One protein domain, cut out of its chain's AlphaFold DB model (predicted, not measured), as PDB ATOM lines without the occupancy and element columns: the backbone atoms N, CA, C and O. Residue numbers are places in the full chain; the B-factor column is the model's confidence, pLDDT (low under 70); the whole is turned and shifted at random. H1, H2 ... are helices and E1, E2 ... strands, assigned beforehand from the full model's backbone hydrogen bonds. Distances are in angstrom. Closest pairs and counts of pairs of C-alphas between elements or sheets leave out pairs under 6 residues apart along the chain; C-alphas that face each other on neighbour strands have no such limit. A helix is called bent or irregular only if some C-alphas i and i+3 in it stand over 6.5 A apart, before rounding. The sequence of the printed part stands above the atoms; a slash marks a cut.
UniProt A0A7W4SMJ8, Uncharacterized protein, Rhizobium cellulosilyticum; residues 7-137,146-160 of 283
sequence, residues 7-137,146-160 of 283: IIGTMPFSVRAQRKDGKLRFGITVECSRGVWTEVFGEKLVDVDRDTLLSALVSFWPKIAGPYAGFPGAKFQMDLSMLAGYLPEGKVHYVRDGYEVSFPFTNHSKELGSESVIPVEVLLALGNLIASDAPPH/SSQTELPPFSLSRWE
ATOM      1  N   ILE A   7     201.111 178.993 383.093       68.00
ATOM      2  CA  ILE A   7     202.258 179.272 383.944       68.00
ATOM      3  C   ILE A   7     202.395 178.083 384.899       68.00
ATOM      4  O   ILE A   7     201.428 177.396 385.209       68.00
ATOM      5  N   ILE A   8     203.634 177.736 385.213       70.12
ATOM      6  CA  ILE A   8     204.002 176.535 385.949       70.12
ATOM      7  C   ILE A   8     205.024 176.973 386.980       70.12
ATOM      8  O   ILE A   8     206.169 177.240 386.629       70.12
ATOM      9  N   GLY A   9     204.629 177.090 388.237       67.69
ATOM     10  CA  GLY A   9     205.559 177.392 389.320       67.69
ATOM     11  C   GLY A   9     205.036 178.391 390.327       67.69
ATOM     12  O   GLY A   9     203.973 178.976 390.168       67.69
ATOM     13  N   THR A  10     205.840 178.587 391.359       64.69
ATOM     14  CA  THR A  10     205.658 179.588 392.411       64.69
ATOM     15  C   THR A  10     207.021 180.217 392.704       64.69
ATOM     16  O   THR A  10     208.035 179.757 392.173       64.69
ATOM     17  N   MET A  11     207.095 181.265 393.522       63.69
ATOM     18  CA  MET A  11     208.398 181.732 394.003       63.69
ATOM     19  C   MET A  11     209.154 180.569 394.671       63.69
ATOM     20  O   MET A  11     208.559 179.848 395.471       63.69
ATOM     21  N   PRO A  12     210.441 180.345 394.348       63.22
ATOM     22  CA  PRO A  12     211.368 181.212 393.607       63.22
ATOM     23  C   PRO A  12     211.543 180.872 392.109       63.22
ATOM     24  O   PRO A  12     212.421 181.452 391.473       63.22
ATOM     25  N   PHE A  13     210.786 179.929 391.530       74.25
ATOM     26  CA  PHE A  13     210.982 179.451 390.153       74.25
ATOM     27  C   PHE A  13     209.662 179.181 389.423       74.25
ATOM     28  O   PHE A  13     208.853 178.365 389.865       74.25
ATOM     29  N   SER A  14     209.480 179.790 388.249       72.25
ATOM     30  CA  SER A  14     208.325 179.522 387.390       72.25
ATOM     31  C   SER A  14     208.658 179.517 385.898       72.25
ATOM     32  O   SER A  14     209.644 180.096 385.445       72.25
ATOM     33  N   VAL A  15     207.819 178.841 385.117       73.75
ATOM     34  CA  VAL A  15     207.884 178.745 383.658       73.75
ATOM     35  C   VAL A  15     206.556 179.218 383.083       73.75
ATOM     36  O   VAL A  15     205.511 178.667 383.409       73.75
ATOM     37  N   ARG A  16     206.579 180.212 382.200       74.31
ATOM     38  CA  ARG A  16     205.413 180.650 381.418       74.31
ATOM     39  C   ARG A  16     205.454 179.980 380.054       74.31
ATOM     40  O   ARG A  16     206.531 179.890 379.471       74.31
ATOM     41  N   ALA A  17     204.311 179.536 379.542       71.94
ATOM     42  CA  ALA A  17     204.195 178.901 378.238       71.94
ATOM     43  C   ALA A  17     203.029 179.465 377.414       71.94
ATOM     44  O   ALA A  17     201.952 179.747 377.938       71.94
ATOM     45  N   GLN A  18     203.232 179.582 376.104       73.06
ATOM     46  CA  GLN A  18     202.202 179.949 375.130       73.06
ATOM     47  C   GLN A  18     202.235 178.974 373.951       73.06
ATOM     48  O   GLN A  18     203.297 178.695 373.385       73.06
ATOM     49  N   ARG A  19     201.072 178.465 373.550       70.25
ATOM     50  CA  ARG A  19     200.858 177.733 372.304       70.25
ATOM     51  C   ARG A  19     200.577 178.746 371.206       70.25
ATOM     52  O   ARG A  19     199.585 179.463 371.229       70.25
ATOM     53  N   LYS A  20     201.438 178.774 370.195       67.62
ATOM     54  CA  LYS A  20     201.225 179.617 369.019       67.62
ATOM     55  C   LYS A  20     201.668 178.881 367.767       67.62
ATOM     56  O   LYS A  20     202.786 178.379 367.723       67.62
ATOM     57  N   ASP A  21     200.785 178.799 366.773       67.38
ATOM     58  CA  ASP A  21     201.074 178.222 365.451       67.38
ATOM     59  C   ASP A  21     201.713 176.814 365.518       67.38
ATOM     60  O   ASP A  21     202.671 176.506 364.813       67.38
ATOM     61  N   GLY A  22     201.227 175.962 366.432       63.50
ATOM     62  CA  GLY A  22     201.753 174.604 366.654       63.50
ATOM     63  C   GLY A  22     203.059 174.531 367.458       63.50
ATOM     64  O   GLY A  22     203.479 173.445 367.853       63.50
ATOM     65  N   LYS A  23     203.681 175.667 367.783       63.66
ATOM     66  CA  LYS A  23     204.883 175.746 368.623       63.66
ATOM     67  C   LYS A  23     204.519 175.991 370.085       63.66
ATOM     68  O   LYS A  23     203.397 176.398 370.396       63.66
ATOM     69  N   LEU A  24     205.431 175.655 370.995       65.94
ATOM     70  CA  LEU A  24     205.386 176.151 372.371       65.94
ATOM     71  C   LEU A  24     206.468 177.208 372.517       65.94
ATOM     72  O   LEU A  24     207.591 177.037 372.036       65.94
ATOM     73  N   ARG A  25     206.104 178.299 373.171       66.50
ATOM     74  CA  ARG A  25     207.023 179.364 373.530       66.50
ATOM     75  C   ARG A  25     207.117 179.446 375.032       66.50
ATOM     76  O   ARG A  25     206.075 179.385 375.678       66.50
ATOM     77  N   PHE A  26     208.321 179.626 375.560       67.81
ATOM     78  CA  PHE A  26     208.547 179.621 377.001       67.81
ATOM     79  C   PHE A  26     209.294 180.858 377.493       67.81
ATOM     80  O   PHE A  26     210.068 181.464 376.753       67.81
ATOM     81  N   GLY A  27     209.071 181.194 378.762       64.50
ATOM     82  CA  GLY A  27     209.896 182.109 379.551       64.50
ATOM     83  C   GLY A  27     210.105 181.537 380.953       64.50
ATOM     84  O   GLY A  27     209.210 180.878 381.477       64.50
ATOM     85  N   ILE A  28     211.273 181.760 381.556       68.31
ATOM     86  CA  ILE A  28     211.626 181.224 382.882       68.31
ATOM     87  C   ILE A  28     211.842 182.383 383.849       68.31
ATOM     88  O   ILE A  28     212.700 183.225 383.621       68.31
ATOM     89  N   THR A  29     211.112 182.420 384.955       67.88
ATOM     90  CA  THR A  29     211.300 183.430 386.003       67.88
ATOM     91  C   THR A  29     212.010 182.801 387.193       67.88
ATOM     92  O   THR A  29     211.614 181.733 387.661       67.88
ATOM     93  N   VAL A  30     213.049 183.476 387.690       63.22
ATOM     94  CA  VAL A  30     213.719 183.149 388.955       63.22
ATOM     95  C   VAL A  30     213.662 184.373 389.869       63.22
ATOM     96  O   VAL A  30     214.126 185.449 389.488       63.22
ATOM     97  N   GLU A  31     213.098 184.239 391.064       61.97
ATOM     98  CA  GLU A  31     212.869 185.352 391.998       61.97
ATOM     99  C   GLU A  31     213.638 185.168 393.320       61.97
ATOM    100  O   GLU A  31     213.884 184.044 393.764       61.97
ATOM    101  N   CYS A  32     214.064 186.269 393.960       50.56
ATOM    102  CA  CYS A  32     214.703 186.219 395.280       50.56
ATOM    103  C   CYS A  32     214.291 187.383 396.198       50.56
ATOM    104  O   CYS A  32     213.833 188.425 395.750       50.56
ATOM    105  N   SER A  33     214.531 187.237 397.506       40.53
ATOM    106  CA  SER A  33     214.119 188.185 398.561       40.53
ATOM    107  C   SER A  33     214.688 189.609 398.449       40.53
ATOM    108  O   SER A  33     214.283 190.492 399.199       40.53
ATOM    109  N   ARG A  34     215.623 189.858 397.522       37.56
ATOM    110  CA  ARG A  34     216.180 191.187 397.210       37.56
ATOM    111  C   ARG A  34     215.603 191.790 395.918       37.56
ATOM    112  O   ARG A  34     216.234 192.666 395.332       37.56
ATOM    113  N   GLY A  35     214.439 191.310 395.477       37.28
ATOM    114  CA  GLY A  35     213.701 191.775 394.301       37.28
ATOM    115  C   GLY A  35     213.485 190.687 393.240       37.28
ATOM    116  O   GLY A  35     214.138 189.640 393.236       37.28
ATOM    117  N   VAL A  36     212.595 190.964 392.288       39.66
ATOM    118  CA  VAL A  36     212.441 190.175 391.059       39.66
ATOM    119  C   VAL A  36     213.663 190.440 390.181       39.66
ATOM    120  O   VAL A  36     213.711 191.416 389.441       39.66
ATOM    121  N   TRP A  37     214.687 189.592 390.256       43.69
ATOM    122  CA  TRP A  37     215.868 189.735 389.391       43.69
ATOM    123  C   TRP A  37     215.628 189.244 387.961       43.69
ATOM    124  O   TRP A  37     216.531 189.301 387.130       43.69
ATOM    125  N   THR A  38     214.409 188.791 387.652       43.56
ATOM    126  CA  THR A  38     214.160 188.095 386.397       43.56
ATOM    127  C   THR A  38     212.778 188.352 385.797       43.56
ATOM    128  O   THR A  38     212.102 187.417 385.392       43.56
ATOM    129  N   GLU A  39     212.432 189.613 385.531       37.00
ATOM    130  CA  GLU A  39     211.816 189.911 384.224       37.00
ATOM    131  C   GLU A  39     212.884 189.823 383.102       37.00
ATOM    132  O   GLU A  39     212.886 190.600 382.157       37.00
ATOM    133  N   VAL A  40     213.825 188.864 383.140       39.62
ATOM    134  CA  VAL A  40     214.761 188.633 382.012       39.62
ATOM    135  C   VAL A  40     214.021 188.030 380.803       39.62
ATOM    136  O   VAL A  40     214.582 187.898 379.722       39.62
ATOM    137  N   PHE A  41     212.722 187.748 380.936       43.25
ATOM    138  CA  PHE A  41     211.853 187.331 379.834       43.25
ATOM    139  C   PHE A  41     210.642 188.251 379.659       43.25
ATOM    140  O   PHE A  41     209.580 187.812 379.213       43.25
ATOM    141  N   GLY A  42     210.810 189.540 379.978       34.62
ATOM    142  CA  GLY A  42     209.934 190.589 379.471       34.62
ATOM    143  C   GLY A  42     209.904 190.542 377.938       34.62
ATOM    144  O   GLY A  42     210.898 190.791 377.263       34.62
ATOM    145  N   GLU A  43     208.747 190.178 377.393       42.47
ATOM    146  CA  GLU A  43     208.321 190.339 375.993       42.47
ATOM    147  C   GLU A  43     208.834 189.362 374.916       42.47
ATOM    148  O   GLU A  43     208.170 189.250 373.877       42.47
ATOM    149  N   LYS A  44     209.935 188.619 375.110       49.03
ATOM    150  CA  LYS A  44     210.474 187.710 374.070       49.03
ATOM    151  C   LYS A  44     210.387 186.232 374.434       49.03
ATOM    152  O   LYS A  44     211.371 185.566 374.721       49.03
ATOM    153  N   LEU A  45     209.170 185.719 374.318       55.06
ATOM    154  CA  LEU A  45     208.885 184.308 374.103       55.06
ATOM    155  C   LEU A  45     209.697 183.756 372.913       55.06
ATOM    156  O   LEU A  45     209.558 184.262 371.794       55.06
ATOM    157  N   VAL A  46     210.507 182.714 373.126       61.41
ATOM    158  CA  VAL A  46     211.255 182.059 372.039       61.41
ATOM    159  C   VAL A  46     210.564 180.774 371.611       61.41
ATOM    160  O   VAL A  46     210.075 180.005 372.436       61.41
ATOM    161  N   ASP A  47     210.526 180.545 370.301       65.06
ATOM    162  CA  ASP A  47     210.065 179.290 369.721       65.06
ATOM    163  C   ASP A  47     211.078 178.181 370.043       65.06
ATOM    164  O   ASP A  47     212.216 178.222 369.569       65.06
ATOM    165  N   VAL A  48     210.657 177.172 370.804       67.00
ATOM    166  CA  VAL A  48     211.458 175.969 371.058       67.00
ATOM    167  C   VAL A  48     210.750 174.767 370.449       67.00
ATOM    168  O   VAL A  48     209.531 174.616 370.555       67.00
ATOM    169  N   ASP A  49     211.521 173.918 369.771       76.94
ATOM    170  CA  ASP A  49     211.008 172.660 369.246       76.94
ATOM    171  C   ASP A  49     210.618 171.730 370.405       76.94
ATOM    172  O   ASP A  49     211.433 171.414 371.278       76.94
ATOM    173  N   ARG A  50     209.345 171.321 370.430       79.19
ATOM    174  CA  ARG A  50     208.752 170.574 371.551       79.19
ATOM    175  C   ARG A  50     209.424 169.220 371.747       79.19
ATOM    176  O   ARG A  50     209.688 168.826 372.881       79.19
ATOM    177  N   ASP A  51     209.721 168.534 370.649       84.25
ATOM    178  CA  ASP A  51     210.311 167.199 370.665       84.25
ATOM    179  C   ASP A  51     211.761 167.254 371.155       84.25
ATOM    180  O   ASP A  51     212.175 166.428 371.972       84.25
ATOM    181  N   THR A  52     212.511 168.275 370.732       82.12
ATOM    182  CA  THR A  52     213.862 168.565 371.229       82.12
ATOM    183  C   THR A  52     213.850 168.842 372.731       82.12
ATOM    184  O   THR A  52     214.655 168.272 373.471       82.12
ATOM    185  N   LEU A  53     212.911 169.668 373.198       80.56
ATOM    186  CA  LEU A  53     212.759 170.001 374.612       80.56
ATOM    187  C   LEU A  53     212.426 168.763 375.455       80.56
ATOM    188  O   LEU A  53     213.083 168.499 376.463       80.56
ATOM    189  N   LEU A  54     211.447 167.969 375.018       86.88
ATOM    190  CA  LEU A  54     211.066 166.746 375.715       86.88
ATOM    191  C   LEU A  54     212.199 165.713 375.700       86.88
ATOM    192  O   LEU A  54     212.451 165.068 376.713       86.88
ATOM    193  N   SER A  55     212.934 165.594 374.592       88.06
ATOM    194  CA  SER A  55     214.099 164.702 374.486       88.06
ATOM    195  C   SER A  55     215.229 165.110 375.434       88.06
ATOM    196  O   SER A  55     215.859 164.245 376.053       88.06
ATOM    197  N   ALA A  56     215.475 166.415 375.586       85.81
ATOM    198  CA  ALA A  56     216.433 166.938 376.557       85.81
ATOM    199  C   ALA A  56     215.989 166.622 377.993       85.81
ATOM    200  O   ALA A  56     216.783 166.087 378.768       85.81
ATOM    201  N   LEU A  57     214.715 166.867 378.324       88.69
ATOM    202  CA  LEU A  57     214.151 166.518 379.629       88.69
ATOM    203  C   LEU A  57     214.298 165.022 379.910       88.69
ATOM    204  O   LEU A  57     214.877 164.678 380.931       88.69
ATOM    205  N   VAL A  58     213.891 164.137 378.995       90.81
ATOM    206  CA  VAL A  58     214.064 162.675 379.125       90.81
ATOM    207  C   VAL A  58     215.520 162.300 379.407       90.81
ATOM    208  O   VAL A  58     215.792 161.494 380.297       90.81
ATOM    209  N   SER A  59     216.463 162.885 378.667       89.19
ATOM    210  CA  SER A  59     217.887 162.534 378.755       89.19
ATOM    211  C   SER A  59     218.528 162.975 380.070       89.19
ATOM    212  O   SER A  59     219.398 162.285 380.605       89.19
ATOM    213  N   PHE A  60     218.112 164.129 380.593       89.19
ATOM    214  CA  PHE A  60     218.684 164.706 381.804       89.19
ATOM    215  C   PHE A  60     217.840 164.463 383.055       89.19
ATOM    216  O   PHE A  60     218.342 164.723 384.147       89.19
ATOM    217  N   TRP A  61     216.624 163.920 382.932       90.06
ATOM    218  CA  TRP A  61     215.668 163.796 384.034       90.06
ATOM    219  C   TRP A  61     216.259 163.168 385.299       90.06
ATOM    220  O   TRP A  61     216.133 163.788 386.350       90.06
ATOM    221  N   PRO A  62     216.999 162.043 385.249       88.31
ATOM    222  CA  PRO A  62     217.612 161.477 386.452       88.31
ATOM    223  C   PRO A  62     218.544 162.442 387.197       88.31
ATOM    224  O   PRO A  62     218.585 162.452 388.421       88.31
ATOM    225  N   LYS A  63     219.283 163.286 386.467       88.31
ATOM    226  CA  LYS A  63     220.198 164.284 387.044       88.31
ATOM    227  C   LYS A  63     219.467 165.556 387.461       88.31
ATOM    228  O   LYS A  63     219.837 166.176 388.455       88.31
ATOM    229  N   ILE A  64     218.425 165.926 386.712       88.75
ATOM    230  CA  ILE A  64     217.521 167.018 387.067       88.75
ATOM    231  C   ILE A  64     216.821 166.668 388.364       88.75
ATOM    232  O   ILE A  64     216.896 167.489 389.251       88.75
ATOM    233  N   ALA A  65     216.208 165.494 388.503       86.69
ATOM    234  CA  ALA A  65     215.505 165.044 389.701       86.69
ATOM    235  C   ALA A  65     216.448 164.651 390.845       86.69
ATOM    236  O   ALA A  65     216.093 164.790 392.015       86.69
ATOM    237  N   GLY A  66     217.653 164.186 390.515       86.50
ATOM    238  CA  GLY A  66     218.673 163.820 391.484       86.50
ATOM    239  C   GLY A  66     218.144 162.795 392.495       86.50
ATOM    240  O   GLY A  66     217.593 161.761 392.098       86.50
ATOM    241  N   PRO A  67     218.270 163.057 393.805       80.62
ATOM    242  CA  PRO A  67     217.840 162.117 394.833       80.62
ATOM    243  C   PRO A  67     216.360 161.725 394.769       80.62
ATOM    244  O   PRO A  67     216.023 160.603 395.143       80.62
ATOM    245  N   TYR A  68     215.486 162.593 394.242       78.62
ATOM    246  CA  TYR A  68     214.057 162.293 394.089       78.62
ATOM    247  C   TYR A  68     213.778 161.172 393.079       78.62
ATOM    248  O   TYR A  68     212.697 160.590 393.108       78.62
ATOM    249  N   ALA A  69     214.744 160.865 392.206       79.88
ATOM    250  CA  ALA A  69     214.716 159.735 391.279       79.88
ATOM    251  C   ALA A  69     215.655 158.585 391.705       79.88
ATOM    252  O   ALA A  69     215.994 157.725 390.894       79.88
ATOM    253  N   GLY A  70     216.145 158.586 392.951       73.81
ATOM    254  CA  GLY A  70     217.131 157.606 393.418       73.81
ATOM    255  C   GLY A  70     218.548 157.837 392.879       73.81
ATOM    256  O   GLY A  70     219.379 156.934 392.942       73.81
ATOM    257  N   PHE A  71     218.844 159.039 392.370       75.69
ATOM    258  CA  PHE A  71     220.172 159.439 391.900       75.69
ATOM    259  C   PHE A  71     220.808 160.436 392.880       75.69
ATOM    260  O   PHE A  71     220.792 161.639 392.620       75.69
ATOM    261  N   PRO A  72     221.438 159.983 393.981       66.00
ATOM    262  CA  PRO A  72     222.124 160.861 394.938       66.00
ATOM    263  C   PRO A  72     223.422 161.481 394.376       66.00
ATOM    264  O   PRO A  72     224.306 161.864 395.132       66.00
ATOM    265  N   GLY A  73     223.579 161.483 393.048       65.38
ATOM    266  CA  GLY A  73     224.834 161.683 392.338       65.38
ATOM    267  C   GLY A  73     225.443 163.079 392.467       65.38
ATOM    268  O   GLY A  73     224.840 164.018 392.976       65.38
ATOM    269  N   ALA A  74     226.672 163.166 391.954       66.31
ATOM    270  CA  ALA A  74     227.511 164.356 391.917       66.31
ATOM    271  C   ALA A  74     226.819 165.577 391.294       66.31
ATOM    272  O   ALA A  74     225.925 165.442 390.455       66.31
ATOM    273  N   LYS A  75     227.327 166.758 391.657       85.94
ATOM    274  CA  LYS A  75     226.925 168.060 391.127       85.94
ATOM    275  C   LYS A  75     226.634 168.019 389.623       85.94
ATOM    276  O   LYS A  75     227.491 167.675 388.808       85.94
ATOM    277  N   PHE A  76     225.414 168.394 389.263       89.12
ATOM    278  CA  PHE A  76     224.921 168.493 387.899       89.12
ATOM    279  C   PHE A  76     224.668 169.957 387.552       89.12
ATOM    280  O   PHE A  76     224.123 170.710 388.352       89.12
ATOM    281  N   GLN A  77     225.039 170.356 386.341       89.06
ATOM    282  CA  GLN A  77     224.750 171.682 385.818       89.06
ATOM    283  C   GLN A  77     224.129 171.559 384.430       89.06
ATOM    284  O   GLN A  77     224.640 170.831 383.577       89.06
ATOM    285  N   MET A  78     223.046 172.296 384.211       85.50
ATOM    286  CA  MET A  78     222.356 172.402 382.932       85.50
ATOM    287  C   MET A  78     222.155 173.869 382.581       85.50
ATOM    288  O   MET A  78     221.831 174.685 383.437       85.50
ATOM    289  N   ASP A  79     222.351 174.213 381.316       79.00
ATOM    290  CA  ASP A  79     221.949 175.510 380.790       79.00
ATOM    291  C   ASP A  79     220.462 175.449 380.405       79.00
ATOM    292  O   ASP A  79     220.096 174.824 379.406       79.00
ATOM    293  N   LEU A  80     219.597 176.072 381.212       74.44
ATOM    294  CA  LEU A  80     218.161 176.174 380.938       74.44
ATOM    295  C   LEU A  80     217.858 177.121 379.774       74.44
ATOM    296  O   LEU A  80     216.741 177.107 379.264       74.44
ATOM    297  N   SER A  81     218.830 177.899 379.292       66.12
ATOM    298  CA  SER A  81     218.649 178.759 378.114       66.12
ATOM    299  C   SER A  81     218.385 177.939 376.851       66.12
ATOM    300  O   SER A  81     217.772 178.432 375.911       66.12
ATOM    301  N   MET A  82     218.776 176.659 376.832       58.81
ATOM    302  CA  MET A  82     218.360 175.732 375.774       58.81
ATOM    303  C   MET A  82     216.853 175.428 375.809       58.81
ATOM    304  O   MET A  82     216.284 175.101 374.773       58.81
ATOM    305  N   LEU A  83     216.204 175.553 376.974       60.03
ATOM    306  CA  LEU A  83     214.749 175.429 377.130       60.03
ATOM    307  C   LEU A  83     214.018 176.742 376.812       60.03
ATOM    308  O   LEU A  83     212.839 176.713 376.478       60.03
ATOM    309  N   ALA A  84     214.705 177.881 376.947       52.31
ATOM    310  CA  ALA A  84     214.132 179.219 376.782       52.31
ATOM    311  C   ALA A  84     214.474 179.881 375.438       52.31
ATOM    312  O   ALA A  84     213.951 180.948 375.151       52.31
ATOM    313  N   GLY A  85     215.332 179.261 374.620       47.66
ATOM    314  CA  GLY A  85     215.859 179.854 373.397       47.66
ATOM    315  C   GLY A  85     216.835 181.009 373.670       47.66
ATOM    316  O   GLY A  85     216.756 181.727 374.658       47.66
ATOM    317  N   TYR A  86     217.829 181.139 372.798       41.22
ATOM    318  CA  TYR A  86     219.037 181.944 373.001       41.22
ATOM    319  C   TYR A  86     218.757 183.412 373.399       41.22
ATOM    320  O   TYR A  86     218.165 184.161 372.621       41.22
ATOM    321  N   LEU A  87     219.278 183.853 374.550       45.38
ATOM    322  CA  LEU A  87     219.489 185.269 374.862       45.38
ATOM    323  C   LEU A  87     221.001 185.561 374.909       45.38
ATOM    324  O   LEU A  87     221.738 184.801 375.537       45.38
ATOM    325  N   PRO A  88     221.487 186.645 374.275       44.62
ATOM    326  CA  PRO A  88     222.918 186.961 374.246       44.62
ATOM    327  C   PRO A  88     223.531 187.336 375.608       44.62
ATOM    328  O   PRO A  88     224.749 187.274 375.741       44.62
ATOM    329  N   GLU A  89     222.729 187.721 376.610       50.31
ATOM    330  CA  GLU A  89     223.234 188.437 377.801       50.31
ATOM    331  C   GLU A  89     223.019 187.730 379.155       50.31
ATOM    332  O   GLU A  89     223.448 188.246 380.184       50.31
ATOM    333  N   GLY A  90     222.447 186.522 379.200       54.00
ATOM    334  CA  GLY A  90     222.300 185.804 380.471       54.00
ATOM    335  C   GLY A  90     221.927 184.342 380.299       54.00
ATOM    336  O   GLY A  90     220.801 184.027 379.927       54.00
ATOM    337  N   LYS A  91     222.870 183.439 380.587       65.25
ATOM    338  CA  LYS A  91     222.582 182.003 380.652       65.25
ATOM    339  C   LYS A  91     221.930 181.680 381.990       65.25
ATOM    340  O   LYS A  91     222.537 181.929 383.031       65.25
ATOM    341  N   VAL A  92     220.727 181.105 381.977       70.06
ATOM    342  CA  VAL A  92     220.110 180.578 383.203       70.06
ATOM    343  C   VAL A  92     220.682 179.192 383.444       70.06
ATOM    344  O   VAL A  92     220.285 178.217 382.811       70.06
ATOM    345  N   HIS A  93     221.636 179.093 384.357       79.75
ATOM    346  CA  HIS A  93     222.170 177.803 384.756       79.75
ATOM    347  C   HIS A  93     221.334 177.224 385.891       79.75
ATOM    348  O   HIS A  93     221.128 177.860 386.915       79.75
ATOM    349  N   TYR A  94     220.875 175.995 385.711       86.44
ATOM    350  CA  TYR A  94     220.379 175.151 386.783       86.44
ATOM    351  C   TYR A  94     221.552 174.352 387.327       86.44
ATOM    352  O   TYR A  94     222.182 173.600 386.580       86.44
ATOM    353  N   VAL A  95     221.855 174.511 388.609       88.25
ATOM    354  CA  VAL A  95     222.862 173.711 389.299       88.25
ATOM    355  C   VAL A  95     222.171 172.910 390.384       88.25
ATOM    356  O   VAL A  95     221.527 173.474 391.264       88.25
ATOM    357  N   ARG A  96     222.339 171.593 390.328       86.88
ATOM    358  CA  ARG A  96     221.929 170.669 391.375       86.88
ATOM    359  C   ARG A  96     223.158 170.089 392.053       86.88
ATOM    360  O   ARG A  96     224.029 169.565 391.365       86.88
ATOM    361  N   ASP A  97     223.200 170.134 393.375       85.12
ATOM    362  CA  ASP A  97     224.209 169.450 394.182       85.12
ATOM    363  C   ASP A  97     223.508 168.630 395.267       85.12
ATOM    364  O   ASP A  97     222.906 169.169 396.197       85.12
ATOM    365  N   GLY A  98     223.454 167.311 395.068       80.75
ATOM    366  CA  GLY A  98     222.555 166.443 395.821       80.75
ATOM    367  C   GLY A  98     221.105 166.926 395.715       80.75
ATOM    368  O   GLY A  98     220.467 166.835 394.663       80.75
ATOM    369  N   TYR A  99     220.569 167.440 396.814       74.69
ATOM    370  CA  TYR A  99     219.190 167.918 396.882       74.69
ATOM    371  C   TYR A  99     219.053 169.416 396.642       74.69
ATOM    372  O   TYR A  99     217.968 169.860 396.267       74.69
ATOM    373  N   GLU A 100     220.127 170.171 396.849       81.06
ATOM    374  CA  GLU A 100     220.119 171.617 396.722       81.06
ATOM    375  C   GLU A 100     220.059 172.004 395.251       81.06
ATOM    376  O   GLU A 100     220.738 171.425 394.397       81.06
ATOM    377  N   VAL A 101     219.222 172.993 394.963       84.38
ATOM    378  CA  VAL A 101     219.152 173.641 393.661       84.38
ATOM    379  C   VAL A 101     219.584 175.085 393.831       84.38
ATOM    380  O   VAL A 101     219.152 175.791 394.746       84.38
ATOM    381  N   SER A 102     220.439 175.526 392.919       84.19
ATOM    382  CA  SER A 102     220.852 176.913 392.812       84.19
ATOM    383  C   SER A 102     220.839 177.382 391.366       84.19
ATOM    384  O   SER A 102     220.983 176.600 390.420       84.19
ATOM    385  N   PHE A 103     220.686 178.691 391.217       80.75
ATOM    386  CA  PHE A 103     220.762 179.377 389.937       80.75
ATOM    387  C   PHE A 103     221.916 180.379 389.996       80.75
ATOM    388  O   PHE A 103     221.763 181.438 390.613       80.75
ATOM    389  N   PRO A 104     223.108 180.045 389.462       73.12
ATOM    390  CA  PRO A 104     224.185 181.011 389.347       73.12
ATOM    391  C   PRO A 104     223.926 181.969 388.180       73.12
ATOM    392  O   PRO A 104     223.618 181.562 387.059       73.12
ATOM    393  N   PHE A 105     224.120 183.246 388.466       68.81
ATOM    394  CA  PHE A 105     224.080 184.386 387.564       68.81
ATOM    395  C   PHE A 105     225.465 185.049 387.544       68.81
ATOM    396  O   PHE A 105     226.259 184.860 388.465       68.81
ATOM    397  N   THR A 106     225.755 185.857 386.520       59.75
ATOM    398  CA  THR A 106     227.089 186.437 386.252       59.75
ATOM    399  C   THR A 106     227.772 187.065 387.477       59.75
ATOM    400  O   THR A 106     228.992 186.990 387.576       59.75
ATOM    401  N   ASN A 107     227.008 187.617 388.429       54.50
ATOM    402  CA  ASN A 107     227.539 188.259 389.640       54.50
ATOM    403  C   ASN A 107     226.955 187.733 390.969       54.50
ATOM    404  O   ASN A 107     227.359 188.209 392.028       54.50
ATOM    405  N   HIS A 108     226.013 186.781 390.947       61.62
ATOM    406  CA  HIS A 108     225.278 186.324 392.137       61.62
ATOM    407  C   HIS A 108     224.834 184.865 391.994       61.62
ATOM    408  O   HIS A 108     224.604 184.403 390.887       61.62
ATOM    409  N   SER A 109     224.634 184.147 393.098       65.50
ATOM    410  CA  SER A 109     223.918 182.866 393.108       65.50
ATOM    411  C   SER A 109     222.699 182.959 394.020       65.50
ATOM    412  O   SER A 109     222.740 183.604 395.068       65.50
ATOM    413  N   LYS A 110     221.601 182.318 393.615       68.38
ATOM    414  CA  LYS A 110     220.427 182.114 394.470       68.38
ATOM    415  C   LYS A 110     220.363 180.640 394.846       68.38
ATOM    416  O   LYS A 110     220.075 179.797 394.001       68.38
ATOM    417  N   GLU A 111     220.670 180.353 396.105       71.06
ATOM    418  CA  GLU A 111     220.465 179.048 396.732       71.06
ATOM    419  C   GLU A 111     219.040 178.975 397.282       71.06
ATOM    420  O   GLU A 111     218.535 179.938 397.877       71.06
ATOM    421  N   LEU A 112     218.363 177.858 397.019       69.25
ATOM    422  CA  LEU A 112     216.942 177.712 397.320       69.25
ATOM    423  C   LEU A 112     216.650 177.028 398.658       69.25
ATOM    424  O   LEU A 112     215.512 177.052 399.110       69.25
ATOM    425  N   GLY A 113     217.644 176.439 399.329       72.12
ATOM    426  CA  GLY A 113     217.419 175.741 400.599       72.12
ATOM    427  C   GLY A 113     216.272 174.727 400.484       72.12
ATOM    428  O   GLY A 113     216.283 173.881 399.585       72.12
ATOM    429  N   SER A 114     215.250 174.849 401.338       64.88
ATOM    430  CA  SER A 114     214.044 174.007 401.299       64.88
ATOM    431  C   SER A 114     213.235 174.139 400.001       64.88
ATOM    432  O   SER A 114     212.626 173.171 399.558       64.88
ATOM    433  N   GLU A 115     213.299 175.286 399.323       72.88
ATOM    434  CA  GLU A 115     212.594 175.564 398.062       72.88
ATOM    435  C   GLU A 115     213.220 174.831 396.857       72.88
ATOM    436  O   GLU A 115     212.679 174.875 395.754       72.88
ATOM    437  N   SER A 116     214.338 174.110 397.041       78.50
ATOM    438  CA  SER A 116     215.052 173.377 395.977       78.50
ATOM    439  C   SER A 116     214.216 172.301 395.271       78.50
ATOM    440  O   SER A 116     214.573 171.848 394.183       78.50
ATOM    441  N   VAL A 117     213.108 171.877 395.878       78.88
ATOM    442  CA  VAL A 117     212.136 170.949 395.285       78.88
ATOM    443  C   VAL A 117     211.266 171.617 394.209       78.88
ATOM    444  O   VAL A 117     210.948 170.975 393.208       78.88
ATOM    445  N   ILE A 118     210.964 172.914 394.349       77.81
ATOM    446  CA  ILE A 118     210.045 173.655 393.468       77.81
ATOM    447  C   ILE A 118     210.526 173.641 392.009       77.81
ATOM    448  O   ILE A 118     209.749 173.243 391.143       77.81
ATOM    449  N   PRO A 119     211.797 173.958 391.680       81.31
ATOM    450  CA  PRO A 119     212.259 173.881 390.295       81.31
ATOM    451  C   PRO A 119     212.121 172.497 389.659       81.31
ATOM    452  O   PRO A 119     211.922 172.387 388.452       81.31
ATOM    453  N   VAL A 120     212.238 171.433 390.453       85.81
ATOM    454  CA  VAL A 120     212.152 170.052 389.960       85.81
ATOM    455  C   VAL A 120     210.728 169.721 389.568       85.81
ATOM    456  O   VAL A 120     210.488 169.197 388.485       85.81
ATOM    457  N   GLU A 121     209.783 170.057 390.438       82.94
ATOM    458  CA  GLU A 121     208.361 169.848 390.200       82.94
ATOM    459  C   GLU A 121     207.852 170.712 389.040       82.94
ATOM    460  O   GLU A 121     207.093 170.226 388.204       82.94
ATOM    461  N   VAL A 122     208.350 171.944 388.904       81.19
ATOM    462  CA  VAL A 122     208.045 172.797 387.748       81.19
ATOM    463  C   VAL A 122     208.551 172.178 386.445       81.19
ATOM    464  O   VAL A 122     207.818 172.139 385.458       81.19
ATOM    465  N   LEU A 123     209.777 171.648 386.423       86.44
ATOM    466  CA  LEU A 123     210.313 170.966 385.241       86.44
ATOM    467  C   LEU A 123     209.582 169.640 384.948       86.44
ATOM    468  O   LEU A 123     209.421 169.287 383.778       86.44
ATOM    469  N   LEU A 124     209.093 168.931 385.975       87.25
ATOM    470  CA  LEU A 124     208.230 167.749 385.828       87.25
ATOM    471  C   LEU A 124     206.896 168.121 385.172       87.25
ATOM    472  O   LEU A 124     206.485 167.500 384.192       87.25
ATOM    473  N   ALA A 125     206.229 169.150 385.691       83.19
ATOM    474  CA  ALA A 125     204.960 169.637 385.166       83.19
ATOM    475  C   ALA A 125     205.107 170.172 383.735       83.19
ATOM    476  O   ALA A 125     204.283 169.857 382.874       83.19
ATOM    477  N   LEU A 126     206.205 170.874 383.441       83.25
ATOM    478  CA  LEU A 126     206.561 171.280 382.084       83.25
ATOM    479  C   LEU A 126     206.693 170.070 381.148       83.25
ATOM    480  O   LEU A 126     206.103 170.059 380.068       83.25
ATOM    481  N   GLY A 127     207.427 169.032 381.557       87.00
ATOM    482  CA  GLY A 127     207.567 167.816 380.759       87.00
ATOM    483  C   GLY A 127     206.232 167.099 380.530       87.00
ATOM    484  O   GLY A 127     205.953 166.691 379.404       87.00
ATOM    485  N   ASN A 128     205.363 167.029 381.545       87.12
ATOM    486  CA  ASN A 128     204.007 166.481 381.416       87.12
ATOM    487  C   ASN A 128     203.153 167.281 380.422       87.12
ATOM    488  O   ASN A 128     202.485 166.688 379.569       87.12
ATOM    489  N   LEU A 129     203.211 168.615 380.490       83.56
ATOM    490  CA  LEU A 129     202.510 169.501 379.565       83.56
ATOM    491  C   LEU A 129     202.963 169.256 378.122       83.56
ATOM    492  O   LEU A 129     202.127 169.107 377.233       83.56
ATOM    493  N   ILE A 130     204.272 169.163 377.878       84.62
ATOM    494  CA  ILE A 130     204.818 168.931 376.532       84.62
ATOM    495  C   ILE A 130     204.476 167.520 376.034       84.62
ATOM    496  O   ILE A 130     204.082 167.348 374.881       84.62
ATOM    497  N   ALA A 131     204.578 166.511 376.903       88.19
ATOM    498  CA  ALA A 131     204.302 165.116 376.571       88.19
ATOM    499  C   ALA A 131     202.826 164.832 376.254       88.19
ATOM    500  O   ALA A 131     202.530 163.823 375.608       88.19
ATOM    501  N   SER A 132     201.898 165.692 376.692       85.56
ATOM    502  CA  SER A 132     200.461 165.532 376.427       85.56
ATOM    503  C   SER A 132     200.153 165.400 374.929       85.56
ATOM    504  O   SER A 132     199.396 164.499 374.559       85.56
ATOM    505  N   ASP A 133     200.857 166.178 374.097       83.06
ATOM    506  CA  ASP A 133     200.705 166.243 372.636       83.06
ATOM    507  C   ASP A 133     201.897 165.667 371.853       83.06
ATOM    508  O   ASP A 133     201.964 165.804 370.631       83.06
ATOM    509  N   ALA A 134     202.869 165.064 372.536       87.00
ATOM    510  CA  ALA A 134     204.055 164.515 371.889       87.00
ATOM    511  C   ALA A 134     203.742 163.213 371.123       87.00
ATOM    512  O   ALA A 134     202.810 162.480 371.484       87.00
ATOM    513  N   PRO A 135     204.556 162.851 370.111       91.19
ATOM    514  CA  PRO A 135     204.473 161.550 369.461       91.19
ATOM    515  C   PRO A 135     204.497 160.384 370.471       91.19
ATOM    516  O   PRO A 135     205.220 160.459 371.473       91.19
ATOM    517  N   PRO A 136     203.799 159.258 370.204       93.50
ATOM    518  CA  PRO A 136     203.640 158.169 371.175       93.50
ATOM    519  C   PRO A 136     204.950 157.636 371.771       93.50
ATOM    520  O   PRO A 136     205.003 157.292 372.950       93.50
ATOM    521  N   HIS A 137     206.019 157.593 370.974       93.50
ATOM    522  CA  HIS A 137     207.323 157.109 371.421       93.50
ATOM    523  C   HIS A 137     208.002 158.065 372.419       93.50
ATOM    524  O   HIS A 137     208.504 157.601 373.441       93.50
ATOM    525  N   SER A 146     209.807 160.064 384.076       88.44
ATOM    526  CA  SER A 146     209.071 160.759 385.133       88.44
ATOM    527  C   SER A 146     208.545 159.815 386.212       88.44
ATOM    528  O   SER A 146     208.596 160.173 387.389       88.44
ATOM    529  N   SER A 147     208.149 158.582 385.862       85.44
ATOM    530  CA  SER A 147     207.681 157.573 386.827       85.44
ATOM    531  C   SER A 147     208.745 157.104 387.820       85.44
ATOM    532  O   SER A 147     208.416 156.411 388.776       85.44
ATOM    533  N   GLN A 148     210.023 157.406 387.576       80.75
ATOM    534  CA  GLN A 148     211.111 157.084 388.506       80.75
ATOM    535  C   GLN A 148     211.209 158.095 389.650       80.75
ATOM    536  O   GLN A 148     211.984 157.882 390.577       80.75
ATOM    537  N   THR A 149     210.442 159.183 389.583       79.00
ATOM    538  CA  THR A 149     210.461 160.260 390.572       79.00
ATOM    539  C   THR A 149     209.301 160.130 391.532       79.00
ATOM    540  O   THR A 149     208.150 160.010 391.118       79.00
ATOM    541  N   GLU A 150     209.593 160.254 392.817       73.50
ATOM    542  CA  GLU A 150     208.568 160.310 393.855       73.50
ATOM    543  C   GLU A 150     208.230 161.766 394.207       73.50
ATOM    544  O   GLU A 150     208.426 162.210 395.338       73.50
ATOM    545  N   LEU A 151     207.757 162.521 393.210       74.75
ATOM    546  CA  LEU A 151     207.317 163.910 393.369       74.75
ATOM    547  C   LEU A 151     205.790 164.018 393.238       74.75
ATOM    548  O   LEU A 151     205.196 163.286 392.442       74.75
ATOM    549  N   PRO A 152     205.142 164.902 394.016       66.62
ATOM    550  CA  PRO A 152     203.710 165.139 393.910       66.62
ATOM    551  C   PRO A 152     203.350 165.829 392.582       66.62
ATOM    552  O   PRO A 152     204.212 166.425 391.929       66.62
ATOM    553  N   PRO A 153     202.072 165.762 392.167       63.38
ATOM    554  CA  PRO A 153     201.568 166.624 391.104       63.38
ATOM    555  C   PRO A 153     201.745 168.102 391.491       63.38
ATOM    556  O   PRO A 153     201.572 168.468 392.651       63.38
ATOM    557  N   PHE A 154     202.094 168.937 390.512       69.19
ATOM    558  CA  PHE A 154     202.307 170.374 390.686       69.19
ATOM    559  C   PHE A 154     201.273 171.140 389.860       69.19
ATOM    560  O   PHE A 154     201.128 170.855 388.666       69.19
ATOM    561  N   SER A 155     200.555 172.079 390.482       61.41
ATOM    562  CA  SER A 155     199.504 172.847 389.810       61.41
ATOM    563  C   SER A 155     200.044 173.727 388.669       61.41
ATOM    564  O   SER A 155     201.083 174.380 388.784       61.41
ATOM    565  N   LEU A 156     199.317 173.746 387.550       55.25
ATOM    566  CA  LEU A 156     199.556 174.626 386.404       55.25
ATOM    567  C   LEU A 156     198.751 175.925 386.590       55.25
ATOM    568  O   LEU A 156     197.766 176.150 385.891       55.25
ATOM    569  N   SER A 157     199.109 176.770 387.556       50.56
ATOM    570  CA  SER A 157     198.418 178.051 387.771       50.56
ATOM    571  C   SER A 157     199.083 179.197 387.006       50.56
ATOM    572  O   SER A 157     200.307 179.283 386.915       50.56
ATOM    573  N   ARG A 158     198.289 180.139 386.472       43.91
ATOM    574  CA  ARG A 158     198.830 181.414 385.979       43.91
ATOM    575  C   ARG A 158     199.496 182.150 387.152       43.91
ATOM    576  O   ARG A 158     198.928 182.251 388.225       43.91
ATOM    577  N   TRP A 159     200.690 182.696 386.947       37.22
ATOM    578  CA  TRP A 159     201.420 183.536 387.910       37.22
ATOM    579  C   TRP A 159     200.602 184.722 388.434       37.22
ATOM    580  O   TRP A 159     200.707 185.071 389.603       37.22
ATOM    581  N   GLU A 160     199.776 185.326 387.576       39.31
ATOM    582  CA  GLU A 160     198.841 186.398 387.956       39.31
ATOM    583  C   GLU A 160     197.653 185.859 388.782       39.31
ATOM    584  O   GLU A 160     197.045 186.603 389.544       39.31
TER     585      GLU A 160
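This is residues 7 to 137 and 146 to 160 of the 283 residues of an uncharacterized protein of Rhizobium cellulosilyticum (UniProt A0A7W4SMJ8). What does the model look like as a body? Two four-stranded sheets stand like two walls of a corner, with the long helices H3 and H1 packed side by side inside it; H3 lies along E1 and E2 of the first sheet and reaches E7 of the second with its first residues, while H1 covers E5 and E6. The short H2 packs on E3 and E4, and residues 31 to 45 form a long loop from E3 to E4. What is it made of? The printed part has 146 residues with eight named strands and three named helices, in the order E1 E2 E3 E4 H1 E5 H2 E6 E7 E8 H3, and its class is mixed, helices and strands; the sheets run E1 E2 E3 E4 and E5 E6 E7 E8, with antiparallel neighbours except that E3 and E4 meet only at a point. It is compact, with a radius of gyration of the C-alphas of 14.4 A, and rounded, spanning 38 by 35 by 27 A.

Where does the first sheet begin? E1, residues 7 to 10, begins at C-alpha 7, (202.258, 179.272, 383.944). E2, residues 13 to 20, and E3, residues 23 to 30, measure 23.3 A and 23.4 A from first to last C-alpha, and E4 holds residues 46 to 48. What comes next? H1, residues 50 to 69, is 23.3 A long and begins at C-alpha 50, (208.752, 170.574, 371.551). E5 is residues 76 to 79, and H2 is residues 81 to 84. How does the series end? E6, residues 93 to 97, E7, residues 100 to 105, and E8, residues 108 to 111, measure 12.8 A, 16.2 A and 9.9 A. H3, residues 113 to 131, is 29.4 A long and ends at C-alpha 131, (204.302, 165.116, 376.571).

How is the first sheet joined? E1, E2 and E3 form a meander, each strand the antiparallel neighbour of the one before, with hairpins E1 and E2, E2 and E3; N 8 and O 15 are 2.8 A apart, and N 16 and O 27 are 2.8 A apart, both within hydrogen-bond range. C-alphas 25 and 47 face each other at 4.9 A where E3 and E4 meet only at a point. What is on it? H3 is on this sheet at a height over the sheet of 8.6 A, over E1 and E2, and the closest C-alphas of E1 and H3 are those of Gly 9 and Val 122, 5.5 A apart. H2 is on the same face, over none of the strands, at a height of 5.3 A. How is the second sheet built? E5 and E6 have N 76 and O 96 within hydrogen-bond range at 2.8 A; E6, E7 and E8 form another meander, with N 95 and O 102 at 2.9 A and N 105 and O 108 at 2.7 A. H1 and H3 are on one face of this sheet, an arrangement in two layers, and the C-alphas of Val 101 and Ser 116, the closest of E7 and H3, are 4.7 A apart. How do the helices stand? H1 and H3 touch, with the C-alphas of Ala 65 and Val 120 closest at 6.0 A, and run opposite ways at a shallow tilt of 34 degrees, only just short of steep. Both are irregular, C-alphas 64 and 67 being 9.2 A apart and C-alphas 114 and 117 7.0 A apart. O i to N i+4 pairs are within hydrogen-bond range in 11 of 16 for H1 and 11 of 15 for H3, and H2 is too short for such a pair.

How large is it? The two C-alphas farthest apart, those of Arg 34 and Pro 136, are 43.9 A apart. Where is it cut or loosely linked? Residues 138 to 145 are not printed, and C-alphas 137 and 146 are 14.3 A apart across the cut. The link from E3 to E4 is long, with 15 residues, and residues 146 to 160 hold no named element. Where is confidence low? The mean pLDDT of the printed part is 70.8, and 65 residues are under 70, among them residues 20 to 48, 81 to 91 and 152 to 160.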